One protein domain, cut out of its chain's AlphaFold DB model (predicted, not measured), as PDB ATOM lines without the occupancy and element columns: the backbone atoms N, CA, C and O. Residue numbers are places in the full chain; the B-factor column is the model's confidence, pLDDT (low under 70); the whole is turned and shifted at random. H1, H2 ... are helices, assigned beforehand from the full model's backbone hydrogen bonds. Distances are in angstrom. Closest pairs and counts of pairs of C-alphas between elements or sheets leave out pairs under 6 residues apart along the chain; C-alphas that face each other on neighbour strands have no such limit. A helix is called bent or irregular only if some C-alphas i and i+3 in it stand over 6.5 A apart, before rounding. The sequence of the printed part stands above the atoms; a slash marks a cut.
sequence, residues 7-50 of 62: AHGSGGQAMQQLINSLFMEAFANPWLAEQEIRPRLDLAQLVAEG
ATOM      1  N   ALA A   7     260.326 315.092 275.651       77.56
ATOM      2  CA  ALA A   7     259.695 315.781 274.523       77.56
ATOM      3  C   ALA A   7     260.240 315.351 273.141       77.56
ATOM      4  O   ALA A   7     259.551 315.517 272.140       77.56
ATOM      5  N   HIS A   8     261.442 314.770 273.071       79.31
ATOM      6  CA  HIS A   8     262.019 314.241 271.831       79.31
ATOM      7  C   HIS A   8     261.496 312.841 271.470       79.31
ATOM      8  O   HIS A   8     261.704 312.402 270.349       79.31
ATOM      9  N   GLY A   9     260.824 312.133 272.386       77.25
ATOM     10  CA  GLY A   9     260.261 310.800 272.128       77.25
ATOM     11  C   GLY A   9     258.805 310.808 271.653       77.25
ATOM     12  O   GLY A   9     258.275 309.764 271.294       77.25
ATOM     13  N   SER A  10     258.139 311.967 271.663       79.06
ATOM     14  CA  SER A  10     256.693 312.081 271.418       79.06
ATOM     15  C   SER A  10     256.299 312.237 269.948       79.06
ATOM     16  O   SER A  10     255.112 312.335 269.647       79.06
ATOM     17  N   GLY A  11     257.260 312.307 269.022       76.12
ATOM     18  CA  GLY A  11     256.966 312.518 267.602       76.12
ATOM     19  C   GLY A  11     256.778 313.982 267.176       76.12
ATOM     20  O   GLY A  11     256.612 314.248 265.989       76.12
ATOM     21  N   GLY A  12     256.797 314.932 268.117       84.44
ATOM     22  CA  GLY A  12     256.535 316.353 267.857       84.44
ATOM     23  C   GLY A  12     257.739 317.156 267.346       84.44
ATOM     24  O   GLY A  12     258.785 316.613 266.988       84.44
ATOM     25  N   GLN A  13     257.612 318.487 267.354       84.81
ATOM     26  CA  GLN A  13     258.645 319.408 266.853       84.81
ATOM     27  C   GLN A  13     260.030 319.203 267.479       84.81
ATOM     28  O   GLN A  13     261.024 319.288 266.766       84.81
ATOM     29  N   ALA A  14     260.113 318.909 268.779       84.06
ATOM     30  CA  ALA A  14     261.397 318.676 269.439       84.06
ATOM     31  C   ALA A  14     262.133 317.463 268.837       84.06
ATOM     32  O   ALA A  14     263.331 317.533 268.580       84.06
ATOM     33  N   MET A  15     261.414 316.379 268.522       86.75
ATOM     34  CA  MET A  15     261.985 315.222 267.824       86.75
ATOM     35  C   MET A  15     262.461 315.597 266.417       86.75
ATOM     36  O   MET A  15     263.572 315.245 266.037       86.75
ATOM     37  N   GLN A  16     261.648 316.345 265.665       84.38
ATOM     38  CA  GLN A  16     262.001 316.807 264.318       84.38
ATOM     39  C   GLN A  16     263.270 317.670 264.327       84.38
ATOM     40  O   GLN A  16     264.161 317.483 263.505       84.38
ATOM     41  N   GLN A  17     263.399 318.578 265.296       85.69
ATOM     42  CA  GLN A  17     264.599 319.399 265.466       85.69
ATOM     43  C   GLN A  17     265.833 318.554 265.793       85.69
ATOM     44  O   GLN A  17     266.904 318.796 265.237       85.69
ATOM     45  N   LEU A  18     265.695 317.545 266.656       85.69
ATOM     46  CA  LEU A  18     266.786 316.626 266.983       85.69
ATOM     47  C   LEU A  18     267.206 315.773 265.776       85.69
ATOM     48  O   LEU A  18     268.397 315.629 265.519       85.69
ATOM     49  N   ILE A  19     266.249 315.251 265.005       85.19
ATOM     50  CA  ILE A  19     266.525 314.527 263.756       85.19
ATOM     51  C   ILE A  19     267.269 315.441 262.773       85.19
ATOM     52  O   ILE A  19     268.317 315.060 262.258       85.19
ATOM     53  N   ASN A  20     266.794 316.669 262.566       84.88
ATOM     54  CA  ASN A  20     267.413 317.604 261.626       84.88
ATOM     55  C   ASN A  20     268.821 318.042 262.045       84.88
ATOM     56  O   ASN A  20     269.685 318.209 261.194       84.88
ATOM     57  N   SER A  21     269.058 318.230 263.342       85.50
ATOM     58  CA  SER A  21     270.354 318.696 263.851       85.50
ATOM     59  C   SER A  21     271.394 317.593 264.016       85.50
ATOM     60  O   SER A  21     272.578 317.892 263.997       85.50
ATOM     61  N   LEU A  22     270.985 316.334 264.193       87.69
ATOM     62  CA  LEU A  22     271.922 315.234 264.421       87.69
ATOM     63  C   LEU A  22     271.943 314.238 263.261       87.69
ATOM     64  O   LEU A  22     273.005 313.904 262.745       87.69
ATOM     65  N   PHE A  23     270.774 313.743 262.857       87.75
ATOM     66  CA  PHE A  23     270.669 312.668 261.873       87.75
ATOM     67  C   PHE A  23     270.907 313.178 260.449       87.75
ATOM     68  O   PHE A  23     271.685 312.581 259.709       87.75
ATOM     69  N   MET A  24     270.276 314.295 260.076       88.56
ATOM     70  CA  MET A  24     270.415 314.849 258.723       88.56
ATOM     71  C   MET A  24     271.845 315.311 258.433       88.56
ATOM     72  O   MET A  24     272.307 315.157 257.307       88.56
ATOM     73  N   GLU A  25     272.556 315.823 259.439       89.19
ATOM     74  CA  GLU A  25     273.964 316.207 259.307       89.19
ATOM     75  C   GLU A  25     274.876 314.974 259.219       89.19
ATOM     76  O   GLU A  25     275.659 314.849 258.279       89.19
ATOM     77  N   ALA A  26     274.743 314.024 260.152       91.44
ATOM     78  CA  ALA A  26     275.634 312.864 260.222       91.44
ATOM     79  C   ALA A  26     275.497 311.903 259.028       91.44
ATOM     80  O   ALA A  26     276.463 311.232 258.667       91.44
ATOM     81  N   PHE A  27     274.308 311.821 258.420       91.75
ATOM     82  CA  PHE A  27     274.009 310.909 257.312       91.75
ATOM     83  C   PHE A  27     273.731 311.631 255.989       91.75
ATOM     84  O   PHE A  27     273.139 311.030 255.092       91.75
ATOM     85  N   ALA A  28     274.138 312.898 255.849       92.06
ATOM     86  CA  ALA A  28     273.875 313.710 254.665       92.06
ATOM     87  C   ALA A  28     274.273 312.985 253.365       92.06
ATOM     88  O   ALA A  28     275.440 312.674 253.128       92.06
ATOM     89  N   ASN A  29     273.286 312.710 252.513       91.44
ATOM     90  CA  ASN A  29     273.477 312.089 251.206       91.44
ATOM     91  C   ASN A  29     272.342 312.505 250.248       91.44
ATOM     92  O   ASN A  29     271.304 312.980 250.721       91.44
ATOM     93  N   PRO A  30     272.508 312.327 248.924       89.88
ATOM     94  CA  PRO A  30     271.510 312.753 247.942       89.88
ATOM     95  C   PRO A  30     270.115 312.157 248.176       89.88
ATOM     96  O   PRO A  30     269.133 312.888 248.107       89.88
ATOM     97  N   TRP A  31     270.022 310.877 248.551       90.12
ATOM     98  CA  TRP A  31     268.741 310.208 248.814       90.12
ATOM     99  C   TRP A  31     268.045 310.723 250.079       90.12
ATOM    100  O   TRP A  31     266.820 310.752 250.147       90.12
ATOM    101  N   LEU A  32     268.815 311.134 251.090       89.94
ATOM    102  CA  LEU A  32     268.278 311.706 252.325       89.94
ATOM    103  C   LEU A  32     267.824 313.160 252.128       89.94
ATOM    104  O   LEU A  32     266.849 313.585 252.745       89.94
ATOM    105  N   ALA A  33     268.494 313.915 251.253       87.56
ATOM    106  CA  ALA A  33     268.148 315.304 250.954       87.56
ATOM    107  C   ALA A  33     266.753 315.452 250.319       87.56
ATOM    108  O   ALA A  33     266.097 316.474 250.527       87.56
ATOM    109  N   GLU A  34     266.282 314.420 249.606       86.00
ATOM    110  CA  GLU A  34     264.932 314.351 249.030       86.00
ATOM    111  C   GLU A  34     263.826 314.348 250.098       86.00
ATOM    112  O   GLU A  34     262.696 314.729 249.802       86.00
ATOM    113  N   GLN A  35     264.142 313.958 251.343       81.06
ATOM    114  CA  GLN A  35     263.217 313.940 252.487       81.06
ATOM    115  C   GLN A  35     261.909 313.153 252.239       81.06
ATOM    116  O   GLN A  35     260.924 313.330 252.959       81.06
ATOM    117  N   GLU A  36     261.884 312.243 251.257       79.75
ATOM    118  CA  GLU A  36     260.780 311.299 251.078       79.75
ATOM    119  C   GLU A  36     260.846 310.183 252.135       79.75
ATOM    120  O   GLU A  36     261.911 309.733 252.554       79.75
ATOM    121  N   ILE A  37     259.676 309.662 252.520       72.44
ATOM    122  CA  ILE A  37     259.554 308.523 253.454       72.44
ATOM    123  C   ILE A  37     260.212 307.253 252.883       72.44
ATOM    124  O   ILE A  37     260.570 306.338 253.626       72.44
ATOM    125  N   ARG A  38     260.358 307.172 251.555       78.69
ATOM    126  CA  ARG A  38     260.955 306.034 250.863       78.69
ATOM    127  C   ARG A  38     261.948 306.539 249.812       78.69
ATOM    128  O   ARG A  38     261.497 307.098 248.816       78.69
ATOM    129  N   PRO A  39     263.259 306.321 249.994       79.56
ATOM    130  CA  PRO A  39     264.241 306.741 249.005       79.56
ATOM    131  C   PRO A  39     264.075 305.946 247.707       79.56
ATOM    132  O   PRO A  39     263.706 304.765 247.723       79.56
ATOM    133  N   ARG A  40     264.363 306.599 246.579       87.62
ATOM    134  CA  ARG A  40     264.342 305.989 245.247       87.62
ATOM    135  C   ARG A  40     265.770 305.675 244.818       87.62
ATOM    136  O   ARG A  40     266.649 306.525 244.893       87.62
ATOM    137  N   LEU A  41     265.993 304.443 244.374       89.62
ATOM    138  CA  LEU A  41     267.276 303.981 243.851       89.62
ATOM    139  C   LEU A  41     267.119 303.689 242.359       89.62
ATOM    140  O   LEU A  41     266.120 303.089 241.954       89.62
ATOM    141  N   ASP A  42     268.096 304.100 241.553       92.88
ATOM    142  CA  ASP A  42     268.097 303.806 240.123       92.88
ATOM    143  C   ASP A  42     268.462 302.333 239.883       92.88
ATOM    144  O   ASP A  42     269.575 301.882 240.163       92.88
ATOM    145  N   LEU A  43     267.510 301.573 239.340       94.38
ATOM    146  CA  LEU A  43     267.715 300.165 239.014       94.38
ATOM    147  C   LEU A  43     268.726 299.970 237.883       94.38
ATOM    148  O   LEU A  43     269.413 298.953 237.880       94.38
ATOM    149  N   ALA A  44     268.843 300.913 236.943       96.38
ATOM    150  CA  ALA A  44     269.800 300.795 235.849       96.38
ATOM    151  C   ALA A  44     271.239 300.790 236.379       96.38
ATOM    152  O   ALA A  44     272.060 299.994 235.923       96.38
ATOM    153  N   GLN A  45     271.516 301.611 237.397       94.88
ATOM    154  CA  GLN A  45     272.805 301.614 238.088       94.88
ATOM    155  C   GLN A  45     273.068 300.284 238.800       94.88
ATOM    156  O   GLN A  45     274.160 299.744 238.689       94.88
ATOM    157  N   LEU A  46     272.069 299.714 239.480       95.56
ATOM    158  CA  LEU A  46     272.236 298.435 240.182       95.56
ATOM    159  C   LEU A  46     272.448 297.255 239.224       95.56
ATOM    160  O   LEU A  46     273.277 296.393 239.496       95.56
ATOM    161  N   VAL A  47     271.726 297.217 238.099       97.31
ATOM    162  CA  VAL A  47     271.869 296.158 237.084       97.31
ATOM    163  C   VAL A  47     273.222 296.235 236.375       97.31
ATOM    164  O   VAL A  47     273.761 295.206 235.975       97.31
ATOM    165  N   ALA A  48     273.801 297.432 236.243       97.31
ATOM    166  CA  ALA A  48     275.147 297.591 235.695       97.31
ATOM    167  C   ALA A  48     276.227 296.925 236.572       97.31
ATOM    168  O   ALA A  48     277.236 296.465 236.040       97.31
ATOM    169  N   GLU A  49     275.999 296.823 237.886       96.94
ATOM    170  CA  GLU A  49     276.920 296.194 238.843       96.94
ATOM    171  C   GLU A  49     276.777 294.660 238.907       96.94
ATOM    172  O   GLU A  49     277.665 293.965 239.403       96.94
ATOM    173  N   GLY A  50     275.673 294.099 238.401       96.69
ATOM    174  CA  GLY A  50     275.457 292.656 238.360       96.69
ATOM    175  C   GLY A  50     273.994 292.244 238.218       96.69
ATOM    176  O   GLY A  50     273.072 293.054 238.214       96.69
TER     177      GLY A  50
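AT A GLANCE: This is residues 7 to 50 of the 62 residues of the protein "Hydrogenase isoenzymes formation protein" of Escherichia coli (UniProt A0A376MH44). This is an open, drawn-out chain of three separate helices: the long H1 towards one end, the small turn of helix H2 near the middle of the length, and H3 at the far end, where residues 42 to 50 stick out free. There is no packed core, and no helix touches another. The printed part has 44 residues with three named helices, in the order H1, H2, H3, and no named strand; its class is all helix. It is extended, with a radius of gyration of the C-alphas of 14.7 A, and its outline is a rod spanning 45 by 17 by 15 A.

HOW THE PARTS SIT: Go first to H1, residues 13 to 26, and then to H2, residues 30 to 33, after a tight link of 3 residues. The two are close but not clearly touching: their closest C-alphas, those of Met 24 and Leu 32, are 7.4 A apart. A short link of 9 residues brings you to H3, residues 43 to 49, which is apart from both H1 and H2. In the backbone, O i to N i+4 pairs are within hydrogen-bond range in 8 of 10 cases in H1 and 2 of 3 in H3, while H2 is too short for such a pair.

IN THESE COORDINATES: Find C-alpha 13 at (258.645, 319.408, 266.853); from there H1 runs 19.4 A to C-alpha 26 at (275.634, 312.864, 260.222). H1 is neither bent nor irregular, but only just: C-alphas 21 and 24 are 6.4 A apart. H2 covers 5.2 A, from Pro 30 to Ala 33. H3 runs 10.0 A from Leu 43 to C-alpha 49 at (276.920, 296.194, 238.843).

THE WHOLE: The two C-alphas farthest apart are those of Ala 7 and Gly 50, 45.7 A. Residues 9 to 14 stand free, of which 13 and 14 belong to H1. The printed part has no cut, and neither link is long. The mean pLDDT of the printed part is 87.2, and no printed residue is under 70.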